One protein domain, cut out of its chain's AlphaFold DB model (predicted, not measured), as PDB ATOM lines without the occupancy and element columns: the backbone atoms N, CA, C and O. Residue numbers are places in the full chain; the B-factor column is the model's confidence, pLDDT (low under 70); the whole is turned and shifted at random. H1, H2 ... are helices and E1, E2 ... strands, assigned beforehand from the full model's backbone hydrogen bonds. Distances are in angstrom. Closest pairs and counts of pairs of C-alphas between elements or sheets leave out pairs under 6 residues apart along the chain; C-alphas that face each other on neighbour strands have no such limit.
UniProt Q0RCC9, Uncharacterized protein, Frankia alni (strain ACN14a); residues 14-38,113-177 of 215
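AT A GLANCE: This is residues 14 to 38 and 113 to 177 of the 215 residues of an uncharacterized protein of Frankia alni (strain ACN14a) (UniProt Q0RCC9). Two helices, H1 and H2, pack on one face of a strongly twisted sheet. Its long strands E3 and E4 lie side by side; short E1 and E2 lie along E3's other side. The printed part, mixed and compact, has 90 residues, with H1, E1, E2, E3, H2 and E4 in order, radius of gyration of the C-alphas 12.6 A and spans 42 by 28 by 17 A.

HOW THE PARTS SIT: Start at E3, residues 132 to 139, parallel to E4, residues 165 to 173; N 168 and O 134 are within hydrogen-bond range, 2.8 A. Antiparallel to E3 are E1, residues 30 to 33, with N 31 and O 137 at 2.9 A, and E2, residues 125 to 127, with N 126 and O 133 at 2.8 A. H1, residues 17 to 25, and H2, residues 144 to 158, touch; their closest C-alphas, Val 20 and Ala 158, are 5.5 A apart. In both, every O i to N i+4 pair is within hydrogen-bond range.

IN THESE COORDINATES: Find C-alpha 17, beginning H1, at (197.178, 258.016, 153.695); E4, 22.7 A long, ends at C-alpha 173, (173.768, 263.001, 160.482).

THE WHOLE: Across the cut, C-alphas 38 and 113 are 8.5 A apart. Look for pLDDT under 70 at residues 35 to 38, 113 to 123 and 174 to 177.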
ATOM      1  N   ARG A  14     203.826 251.691 154.175       71.31
ATOM      2  CA  ARG A  14     203.370 250.687 153.204       71.31
ATOM      3  C   ARG A  14     202.075 251.116 152.492       71.31
ATOM      4  O   ARG A  14     201.787 250.617 151.410       71.31
ATOM      5  N   TRP A  15     201.313 252.042 153.084       79.50
ATOM      6  CA  TRP A  15     200.054 252.560 152.552       79.50
ATOM      7  C   TRP A  15     200.044 254.086 152.539       79.50
ATOM      8  O   TRP A  15     200.380 254.726 153.537       79.50
ATOM      9  N   ASP A  16     199.611 254.654 151.417       81.69
ATOM     10  CA  ASP A  16     199.477 256.096 151.233       81.69
ATOM     11  C   ASP A  16     198.202 256.619 151.937       81.69
ATOM     12  O   ASP A  16     197.091 256.234 151.547       81.69
ATOM     13  N   PRO A  17     198.325 257.483 152.966       80.44
ATOM     14  CA  PRO A  17     197.178 258.016 153.695       80.44
ATOM     15  C   PRO A  17     196.254 258.876 152.822       80.44
ATOM     16  O   PRO A  17     195.042 258.848 153.044       80.44
ATOM     17  N   ASP A  18     196.785 259.596 151.829       80.75
ATOM     18  CA  ASP A  18     195.982 260.435 150.931       80.75
ATOM     19  C   ASP A  18     195.110 259.549 150.029       80.75
ATOM     20  O   ASP A  18     193.915 259.797 149.859       80.75
ATOM     21  N   ARG A  19     195.672 258.442 149.526       84.56
ATOM     22  CA  ARG A  19     194.934 257.452 148.727       84.56
ATOM     23  C   ARG A  19     193.840 256.752 149.531       84.56
ATOM     24  O   ARG A  19     192.741 256.543 149.018       84.56
ATOM     25  N   VAL A  20     194.126 256.399 150.785       85.56
ATOM     26  CA  VAL A  20     193.136 255.807 151.698       85.56
ATOM     27  C   VAL A  20     192.008 256.799 151.967       85.56
ATOM     28  O   VAL A  20     190.839 256.447 151.834       85.56
ATOM     29  N   ALA A  21     192.337 258.048 152.290       84.38
ATOM     30  CA  ALA A  21     191.338 259.073 152.550       84.38
ATOM     31  C   ALA A  21     190.479 259.387 151.324       84.38
ATOM     32  O   ALA A  21     189.262 259.484 151.452       84.38
ATOM     33  N   ALA A  22     191.081 259.471 150.136       83.56
ATOM     34  CA  ALA A  22     190.349 259.644 148.887       83.56
ATOM     35  C   ALA A  22     189.380 258.479 148.628       83.56
ATOM     36  O   ALA A  22     188.241 258.701 148.222       83.56
ATOM     37  N   ALA A  23     189.797 257.240 148.909       88.56
ATOM     38  CA  ALA A  23     188.936 256.071 148.760       88.56
ATOM     39  C   ALA A  23     187.749 256.085 149.736       88.56
ATOM     40  O   ALA A  23     186.638 255.738 149.342       88.56
ATOM     41  N   VAL A  24     187.966 256.512 150.985       86.62
ATOM     42  CA  VAL A  24     186.894 256.632 151.986       86.62
ATOM     43  C   VAL A  24     185.951 257.790 151.655       86.62
ATOM     44  O   VAL A  24     184.739 257.626 151.739       86.62
ATOM     45  N   ALA A  25     186.479 258.939 151.231       84.75
ATOM     46  CA  ALA A  25     185.675 260.094 150.831       84.75
ATOM     47  C   ALA A  25     184.828 259.832 149.572       84.75
ATOM     48  O   ALA A  25     183.841 260.522 149.342       84.75
ATOM     49  N   ALA A  26     185.188 258.830 148.764       88.88
ATOM     50  CA  ALA A  26     184.390 258.386 147.626       88.88
ATOM     51  C   ALA A  26     183.181 257.512 148.025       88.88
ATOM     52  O   ALA A  26     182.369 257.170 147.163       88.88
ATOM     53  N   CYS A  27     183.049 257.115 149.297       86.00
ATOM     54  CA  CYS A  27     181.862 256.414 149.778       86.00
ATOM     55  C   CYS A  27     180.690 257.403 149.924       86.00
ATOM     56  O   CYS A  27     180.813 258.354 150.693       86.00
ATOM     57  N   PRO A  28     179.539 257.169 149.266       83.94
ATOM     58  CA  PRO A  28     178.439 258.141 149.227       83.94
ATOM     59  C   PRO A  28     177.800 258.422 150.599       83.94
ATOM     60  O   PRO A  28     177.205 259.476 150.812       83.94
ATOM     61  N   GLU A  29     177.986 257.509 151.552       83.75
ATOM     62  CA  GLU A  29     177.377 257.579 152.880       83.75
ATOM     63  C   GLU A  29     178.285 258.276 153.897       83.75
ATOM     64  O   GLU A  29     177.847 258.588 155.004       83.75
ATOM     65  N   VAL A  30     179.552 258.504 153.537       82.25
ATOM     66  CA  VAL A  30     180.510 259.241 154.358       82.25
ATOM     67  C   VAL A  30     180.301 260.724 154.090       82.25
ATOM     68  O   VAL A  30     180.658 261.226 153.026       82.25
ATOM     69  N   THR A  31     179.740 261.441 155.062       82.38
ATOM     70  CA  THR A  31     179.583 262.896 154.958       82.38
ATOM     71  C   THR A  31     180.933 263.581 155.124       82.38
ATOM     72  O   THR A  31     181.236 264.565 154.444       82.38
ATOM     73  N   ARG A  32     181.761 263.078 156.051       83.38
ATOM     74  CA  ARG A  32     183.021 263.729 156.404       83.38
ATOM     75  C   ARG A  32     184.028 262.769 157.030       83.38
ATOM     76  O   ARG A  32     183.688 261.928 157.853       83.38
ATOM     77  N   LEU A  33     185.303 262.974 156.700       80.00
ATOM     78  CA  LEU A  33     186.427 262.442 157.468       80.00
ATOM     79  C   LEU A  33     186.752 263.363 158.643       80.00
ATOM     80  O   LEU A  33     186.987 264.563 158.460       80.00
ATOM     81  N   VAL A  34     186.807 262.806 159.851       76.06
ATOM     82  CA  VAL A  34     186.889 263.619 161.064       76.06
ATOM     83  C   VAL A  34     188.138 263.326 161.860       76.06
ATOM     84  O   VAL A  34     188.340 262.226 162.352       76.06
ATOM     85  N   ALA A  35     188.973 264.349 162.036       64.69
ATOM     86  CA  ALA A  35     190.022 264.302 163.040       64.69
ATOM     87  C   ALA A  35     189.374 264.399 164.426       64.69
ATOM     88  O   ALA A  35     188.617 265.339 164.691       64.69
ATOM     89  N   ALA A  36     189.681 263.457 165.318       49.94
ATOM     90  CA  ALA A  36     189.366 263.619 166.730       49.94
ATOM     91  C   ALA A  36     189.919 264.974 167.231       49.94
ATOM     92  O   ALA A  36     191.047 265.335 166.867       49.94
ATOM     93  N   PRO A  37     189.166 265.737 168.051       41.81
ATOM     94  CA  PRO A  37     189.741 266.871 168.757       41.81
ATOM     95  C   PRO A  37     190.918 266.360 169.586       41.81
ATOM     96  O   PRO A  37     190.829 265.339 170.265       41.81
ATOM     97  N   THR A  38     192.047 267.046 169.467       39.78
ATOM     98  CA  THR A  38     193.275 266.720 170.189       39.78
ATOM     99  C   THR A  38     192.962 266.789 171.686       39.78
ATOM    100  O   THR A  38     192.546 267.860 172.135       39.78
ATOM    101  N   VAL A 113     193.449 260.435 166.355       44.50
ATOM    102  CA  VAL A 113     193.488 260.041 164.939       44.50
ATOM    103  C   VAL A 113     194.085 261.190 164.138       44.50
ATOM    104  O   VAL A 113     193.412 261.915 163.414       44.50
ATOM    105  N   ALA A 114     195.386 261.377 164.333       39.47
ATOM    106  CA  ALA A 114     196.257 262.121 163.445       39.47
ATOM    107  C   ALA A 114     197.551 261.310 163.323       39.47
ATOM    108  O   ALA A 114     198.257 261.074 164.305       39.47
ATOM    109  N   THR A 115     197.864 260.808 162.130       44.78
ATOM    110  CA  THR A 115     199.229 260.340 161.879       44.78
ATOM    111  C   THR A 115     200.132 261.570 161.845       44.78
ATOM    112  O   THR A 115     200.033 262.391 160.938       44.78
ATOM    113  N   TYR A 116     200.993 261.716 162.856       37.62
ATOM    114  CA  TYR A 116     202.102 262.664 162.830       37.62
ATOM    115  C   TYR A 116     203.109 262.216 161.755       37.62
ATOM    116  O   TYR A 116     203.899 261.301 161.967       37.62
ATOM    117  N   LEU A 117     203.049 262.867 160.594       44.34
ATOM    118  CA  LEU A 117     204.130 262.997 159.617       44.34
ATOM    119  C   LEU A 117     204.448 264.498 159.497       44.34
ATOM    120  O   LEU A 117     203.522 265.314 159.577       44.34
ATOM    121  N   PRO A 118     205.715 264.904 159.307       39.06
ATOM    122  CA  PRO A 118     206.062 266.306 159.124       39.06
ATOM    123  C   PRO A 118     205.443 266.823 157.815       39.06
ATOM    124  O   PRO A 118     205.957 266.579 156.730       39.06
ATOM    125  N   GLY A 119     204.318 267.534 157.926       40.06
ATOM    126  CA  GLY A 119     203.818 268.424 156.876       40.06
ATOM    127  C   GLY A 119     202.469 268.093 156.235       40.06
ATOM    128  O   GLY A 119     201.956 268.956 155.531       40.06
ATOM    129  N   ARG A 120     201.841 266.931 156.476       48.56
ATOM    130  CA  ARG A 120     200.488 266.661 155.945       48.56
ATOM    131  C   ARG A 120     199.591 265.923 156.936       48.56
ATOM    132  O   ARG A 120     199.909 264.831 157.393       48.56
ATOM    133  N   ARG A 121     198.464 266.562 157.267       57.03
ATOM    134  CA  ARG A 121     197.394 266.034 158.123       57.03
ATOM    135  C   ARG A 121     196.216 265.655 157.238       57.03
ATOM    136  O   ARG A 121     195.605 266.546 156.654       57.03
ATOM    137  N   VAL A 122     195.867 264.372 157.194       64.69
ATOM    138  CA  VAL A 122     194.586 263.944 156.628       64.69
ATOM    139  C   VAL A 122     193.634 263.683 157.781       64.69
ATOM    140  O   VAL A 122     193.909 262.854 158.648       64.69
ATOM    141  N   ALA A 123     192.554 264.459 157.848       68.19
ATOM    142  CA  ALA A 123     191.566 264.307 158.905       68.19
ATOM    143  C   ALA A 123     191.006 262.875 158.894       68.19
ATOM    144  O   ALA A 123     190.755 262.319 157.831       68.19
ATOM    145  N   GLY A 124     190.847 262.272 160.071       75.06
ATOM    146  CA  GLY A 124     190.148 260.999 160.242       75.06
ATOM    147  C   GLY A 124     190.846 259.737 159.741       75.06
ATOM    148  O   GLY A 124     190.303 258.665 159.957       75.06
ATOM    149  N   VAL A 125     192.042 259.798 159.147       82.44
ATOM    150  CA  VAL A 125     192.788 258.590 158.749       82.44
ATOM    151  C   VAL A 125     194.093 258.488 159.529       82.44
ATOM    152  O   VAL A 125     194.931 259.389 159.513       82.44
ATOM    153  N   ARG A 126     194.285 257.355 160.207       80.56
ATOM    154  CA  ARG A 126     195.503 257.027 160.948       80.56
ATOM    155  C   ARG A 126     196.069 255.704 160.454       80.56
ATOM    156  O   ARG A 126     195.540 254.633 160.736       80.56
ATOM    157  N   VAL A 127     197.191 255.793 159.752       80.75
ATOM    158  CA  VAL A 127     197.960 254.636 159.284       80.75
ATOM    159  C   VAL A 127     198.968 254.213 160.360       80.75
ATOM    160  O   VAL A 127     199.693 255.048 160.915       80.75
ATOM    161  N   ARG A 128     198.994 252.923 160.701       76.25
ATOM    162  CA  ARG A 128     199.999 252.263 161.553       76.25
ATOM    163  C   ARG A 128     200.598 251.080 160.790       76.25
ATOM    164  O   ARG A 128     200.134 250.765 159.705       76.25
ATOM    165  N   ALA A 129     201.650 250.460 161.319       74.31
ATOM    166  CA  ALA A 129     202.312 249.342 160.640       74.31
ATOM    167  C   ALA A 129     201.417 248.087 160.544       74.31
ATOM    168  O   ALA A 129     201.546 247.301 159.612       74.31
ATOM    169  N   ASP A 130     200.506 247.923 161.501       79.44
ATOM    170  CA  ASP A 130     199.662 246.748 161.717       79.44
ATOM    171  C   ASP A 130     198.172 246.996 161.434       79.44
ATOM    172  O   ASP A 130     197.388 246.052 161.409       79.44
ATOM    173  N   ARG A 131     197.754 248.253 161.246       83.81
ATOM    174  CA  ARG A 131     196.346 248.604 161.014       83.81
ATOM    175  C   ARG A 131     196.152 249.988 160.410       83.81
ATOM    176  O   ARG A 131     196.989 250.878 160.570       83.81
ATOM    177  N   ILE A 132     194.990 250.192 159.802       85.00
ATOM    178  CA  ILE A 132     194.479 251.506 159.405       85.00
ATOM    179  C   ILE A 132     193.238 251.805 160.241       85.00
ATOM    180  O   ILE A 132     192.306 251.005 160.279       85.00
ATOM    181  N   LEU A 133     193.224 252.958 160.903       85.50
ATOM    182  CA  LEU A 133     192.069 253.449 161.647       85.50
ATOM    183  C   LEU A 133     191.430 254.604 160.873       85.50
ATOM    184  O   LEU A 133     192.116 255.563 160.513       85.50
ATOM    185  N   VAL A 134     190.125 254.504 160.631       86.06
ATOM    186  CA  VAL A 134     189.330 255.503 159.914       86.06
ATOM    187  C   VAL A 134     188.210 256.027 160.815       86.06
ATOM    188  O   VAL A 134     187.425 255.244 161.340       86.06
ATOM    189  N   GLN A 135     188.130 257.345 160.986       85.75
ATOM    190  CA  GLN A 135     187.057 258.061 161.674       85.75
ATOM    191  C   GLN A 135     186.186 258.806 160.663       85.75
ATOM    192  O   GLN A 135     186.680 259.661 159.919       85.75
ATOM    193  N   VAL A 136     184.891 258.491 160.664       85.56
ATOM    194  CA  VAL A 136     183.903 259.064 159.743       85.56
ATOM    195  C   VAL A 136     182.701 259.626 160.496       85.56
ATOM    196  O   VAL A 136     182.273 259.049 161.497       85.56
ATOM    197  N   ASP A 137     182.145 260.708 159.963       89.06
ATOM    198  CA  ASP A 137     180.740 261.065 160.157       89.06
ATOM    199  C   ASP A 137     179.969 260.541 158.945       89.06
ATOM    200  O   ASP A 137     180.449 260.627 157.802       89.06
ATOM    201  N   CYS A 138     178.791 259.979 159.173       85.00
ATOM    202  CA  CYS A 138     177.997 259.383 158.110       85.00
ATOM    203  C   CYS A 138     176.527 259.768 158.186       85.00
ATOM    204  O   CYS A 138     176.001 260.120 159.239       85.00
ATOM    205  N   ARG A 139     175.852 259.668 157.042       83.12
ATOM    206  CA  ARG A 139     174.406 259.875 156.970       83.12
ATOM    207  C   ARG A 139     173.670 258.708 157.612       83.12
ATOM    208  O   ARG A 139     173.955 257.542 157.326       83.12
ATOM    209  N   TYR A 140     172.674 259.028 158.425       74.12
ATOM    210  CA  TYR A 140     171.727 258.058 158.945       74.12
ATOM    211  C   TYR A 140     170.939 257.433 157.787       74.12
ATOM    212  O   TYR A 140     170.304 258.129 156.994       74.12
ATOM    213  N   GLY A 141     170.982 256.107 157.677       73.38
ATOM    214  CA  GLY A 141     170.299 255.384 156.607       73.38
ATOM    215  C   GLY A 141     170.559 253.878 156.668       73.38
ATOM    216  O   GLY A 141     169.863 253.183 157.407       73.38
ATOM    217  N   PRO A 142     171.523 253.345 155.894       71.25
ATOM    218  CA  PRO A 142     171.828 251.913 155.869       71.25
ATOM    219  C   PRO A 142     172.313 251.401 157.233       71.25
ATOM    220  O   PRO A 142     172.751 252.176 158.085       71.25
ATOM    221  N   ARG A 143     172.268 250.076 157.442       82.69
ATOM    222  CA  ARG A 143     172.773 249.480 158.687       82.69
ATOM    223  C   ARG A 143     174.248 249.854 158.850       82.69
ATOM    224  O   ARG A 143     175.026 249.765 157.902       82.69
ATOM    225  N   LEU A 144     174.643 250.245 160.064       82.50
ATOM    226  CA  LEU A 144     176.018 250.680 160.360       82.50
ATOM    227  C   LEU A 144     177.062 249.616 159.981       82.50
ATOM    228  O   LEU A 144     178.174 249.961 159.584       82.50
ATOM    229  N   ALA A 145     176.687 248.334 160.041       81.81
ATOM    230  CA  ALA A 145     177.510 247.222 159.573       81.81
ATOM    231  C   ALA A 145     177.825 247.321 158.068       81.81
ATOM    232  O   ALA A 145     178.994 247.306 157.692       81.81
ATOM    233  N   ASP A 146     176.813 247.544 157.224       88.50
ATOM    234  CA  ASP A 146     176.968 247.648 155.766       88.50
ATOM    235  C   ASP A 146     177.806 248.873 155.367       88.50
ATOM    236  O   ASP A 146     178.533 248.873 154.369       88.50
ATOM    237  N   LEU A 147     177.700 249.963 156.134       87.56
ATOM    238  CA  LEU A 147     178.582 251.119 155.981       87.56
ATOM    239  C   LEU A 147     180.031 250.749 156.310       87.56
ATOM    240  O   LEU A 147     180.924 251.018 155.506       87.56
ATOM    241  N   ALA A 148     180.264 250.133 157.470       88.06
ATOM    242  CA  ALA A 148     181.601 249.736 157.892       88.06
ATOM    243  C   ALA A 148     182.242 248.771 156.881       88.06
ATOM    244  O   ALA A 148     183.416 248.934 156.555       88.06
ATOM    245  N   ASP A 149     181.477 247.836 156.316       91.12
ATOM    246  CA  ASP A 149     181.952 246.925 155.269       91.12
ATOM    247  C   ASP A 149     182.308 247.646 153.973       91.12
ATOM    248  O   ASP A 149     183.355 247.375 153.384       91.12
ATOM    249  N   ARG A 150     181.504 248.626 153.546       91.62
ATOM    250  CA  ARG A 150     181.820 249.437 152.361       91.62
ATOM    251  C   ARG A 150     183.065 250.291 152.553       91.62
ATOM    252  O   ARG A 150     183.894 250.351 151.643       91.62
ATOM    253  N   VAL A 151     183.230 250.895 153.730       90.12
ATOM    254  CA  VAL A 151     184.445 251.637 154.088       90.12
ATOM    255  C   VAL A 151     185.647 250.693 154.111       90.12
ATOM    256  O   VAL A 151     186.650 250.982 153.463       90.12
ATOM    257  N   ARG A 152     185.544 249.524 154.760       91.88
ATOM    258  CA  ARG A 152     186.605 248.500 154.761       91.88
ATOM    259  C   ARG A 152     186.984 248.077 153.344       91.88
ATOM    260  O   ARG A 152     188.163 248.081 153.005       91.88
ATOM    261  N   ALA A 153     186.006 247.789 152.490       92.44
ATOM    262  CA  ALA A 153     186.242 247.417 151.099       92.44
ATOM    263  C   ALA A 153     186.897 248.548 150.286       92.44
ATOM    264  O   ALA A 153     187.721 248.282 149.410       92.44
ATOM    265  N   ALA A 154     186.547 249.811 150.545       92.88
ATOM    266  CA  ALA A 154     187.190 250.962 149.912       92.88
ATOM    267  C   ALA A 154     188.651 251.120 150.355       92.88
ATOM    268  O   ALA A 154     189.531 251.300 149.512       92.88
ATOM    269  N   VAL A 155     188.922 250.973 151.655       89.62
ATOM    270  CA  VAL A 155     190.283 251.010 152.204       89.62
ATOM    271  C   VAL A 155     191.124 249.867 151.643       89.62
ATOM    272  O   VAL A 155     192.229 250.119 151.179       89.62
ATOM    273  N   LEU A 156     190.602 248.639 151.596       90.56
ATOM    274  CA  LEU A 156     191.320 247.484 151.043       90.56
ATOM    275  C   LEU A 156     191.626 247.638 149.545       90.56
ATOM    276  O   LEU A 156     192.662 247.178 149.081       90.56
ATOM    277  N   ARG A 157     190.793 248.353 148.778       90.62
ATOM    278  CA  ARG A 157     191.118 248.708 147.383       90.62
ATOM    279  C   ARG A 157     192.300 249.678 147.277       90.62
ATOM    280  O   ARG A 157     193.070 249.599 146.322       90.62
ATOM    281  N   ALA A 158     192.448 250.594 148.234       87.06
ATOM    282  CA  ALA A 158     193.578 251.523 148.295       87.06
ATOM    283  C   ALA A 158     194.835 250.900 148.937       87.06
ATOM    284  O   ALA A 158     195.952 251.295 148.601       87.06
ATOM    285  N   ALA A 159     194.642 249.936 149.838       87.56
ATOM    286  CA  ALA A 159     195.645 249.301 150.685       87.56
ATOM    287  C   ALA A 159     195.359 247.783 150.821       87.56
ATOM    288  O   ALA A 159     194.894 247.339 151.873       87.56
ATOM    289  N   PRO A 160     195.631 246.975 149.776       86.50
ATOM    290  CA  PRO A 160     195.245 245.557 149.728       86.50
ATOM    291  C   PRO A 160     195.981 244.689 150.748       86.50
ATOM    292  O   PRO A 160     195.438 243.707 151.238       86.50
ATOM    293  N   ASP A 161     197.196 245.089 151.118       86.75
ATOM    294  CA  ASP A 161     198.023 244.367 152.083       86.75
ATOM    295  C   ASP A 161     197.693 244.707 153.543       86.75
ATOM    296  O   ASP A 161     198.424 244.295 154.447       86.75
ATOM    297  N   CYS A 162     196.670 245.530 153.795       84.06
ATOM    298  CA  CYS A 162     196.333 245.951 155.146       84.06
ATOM    299  C   CYS A 162     195.711 244.789 155.931       84.06
ATOM    300  O   CYS A 162     194.611 244.354 155.589       84.06
ATOM    301  N   PRO A 163     196.361 244.300 157.004       82.50
ATOM    302  CA  PRO A 163     195.859 243.143 157.736       82.50
ATOM    303  C   PRO A 163     194.633 243.488 158.592       82.50
ATOM    304  O   PRO A 163     193.879 242.591 158.965       82.50
ATOM    305  N   ARG A 164     194.420 244.773 158.921       87.25
ATOM    306  CA  ARG A 164     193.313 245.212 159.774       87.25
ATOM    307  C   ARG A 164     192.879 246.648 159.492       87.25
ATOM    308  O   ARG A 164     193.692 247.571 159.519       87.25
ATOM    309  N   VAL A 165     191.572 246.839 159.322       88.56
ATOM    310  CA  VAL A 165     190.939 248.155 159.165       88.56
ATOM    311  C   VAL A 165     189.914 248.358 160.281       88.56
ATOM    312  O   VAL A 165     188.888 247.678 160.316       88.56
ATOM    313  N   ASP A 166     190.194 249.298 161.181       88.00
ATOM    314  CA  ASP A 166     189.295 249.697 162.265       88.00
ATOM    315  C   ASP A 166     188.496 250.935 161.815       88.00
ATOM    316  O   ASP A 166     189.073 251.982 161.515       88.00
ATOM    317  N   VAL A 167     187.167 250.830 161.765       88.62
ATOM    318  CA  VAL A 167     186.274 251.941 161.390       88.62
ATOM    319  C   VAL A 167     185.548 252.435 162.634       88.62
ATOM    320  O   VAL A 167     184.897 251.654 163.324       88.62
ATOM    321  N   ILE A 168     185.654 253.730 162.909       87.44
ATOM    322  CA  ILE A 168     184.975 254.413 164.007       87.44
ATOM    323  C   ILE A 168     183.987 255.405 163.400       87.44
ATOM    324  O   ILE A 168     184.375 256.318 162.671       87.44
ATOM    325  N   ILE A 169     182.713 255.231 163.728       87.19
ATOM    326  CA  ILE A 169     181.656 256.179 163.380       87.19
ATOM    327  C   ILE A 169     181.553 257.158 164.544       87.19
ATOM    328  O   ILE A 169     181.253 256.747 165.666       87.19
ATOM    329  N   ARG A 170     181.897 258.423 164.299       85.12
ATOM    330  CA  ARG A 170     181.909 259.457 165.338       85.12
ATOM    331  C   ARG A 170     180.530 260.079 165.506       85.12
ATOM    332  O   ARG A 170     180.112 260.295 166.640       85.12
ATOM    333  N   ASP A 171     179.871 260.366 164.392       85.56
ATOM    334  CA  ASP A 171     178.563 261.001 164.377       85.56
ATOM    335  C   ASP A 171     177.680 260.445 163.254       85.56
ATOM    336  O   ASP A 171     178.172 259.902 162.257       85.56
ATOM    337  N   LEU A 172     176.371 260.573 163.454       84.06
ATOM    338  CA  LEU A 172     175.333 260.186 162.510       84.06
ATOM    339  C   LEU A 172     174.481 261.407 162.184       84.06
ATOM    340  O   LEU A 172     173.666 261.833 163.002       84.06
ATOM    341  N   ASP A 173     174.627 261.926 160.967       81.75
ATOM    342  CA  ASP A 173     173.768 263.001 160.482       81.75
ATOM    343  C   ASP A 173     172.335 262.466 160.354       81.75
ATOM    344  O   ASP A 173     172.117 261.505 159.605       81.75
ATOM    345  N   PRO A 174     171.342 263.047 161.049       69.94
ATOM    346  CA  PRO A 174     169.958 262.620 160.913       69.94
ATOM    347  C   PRO A 174     169.480 262.814 159.464       69.94
ATOM    348  O   PRO A 174     169.969 263.706 158.768       69.94
ATOM    349  N   PRO A 175     168.517 262.003 158.987       67.12
ATOM    350  CA  PRO A 175     167.983 262.190 157.646       67.12
ATOM    351  C   PRO A 175     167.334 263.577 157.553       67.12
ATOM    352  O   PRO A 175     166.641 264.003 158.484       67.12
ATOM    353  N   ASP A 176     167.568 264.270 156.435       66.12
ATOM    354  CA  ASP A 176     167.004 265.592 156.152       66.12
ATOM    355  C   ASP A 176     165.484 265.573 156.420       66.12
ATOM    356  O   ASP A 176     164.721 264.929 155.700       66.12
ATOM    357  N   GLY A 177     165.046 266.224 157.506       55.28
ATOM    358  CA  GLY A 177     163.641 266.234 157.935       55.28
ATOM    359  C   GLY A 177     163.415 266.208 159.447       55.28
ATOM    360  O   GLY A 177     162.388 266.702 159.911       55.28
TER     361      GLY A 177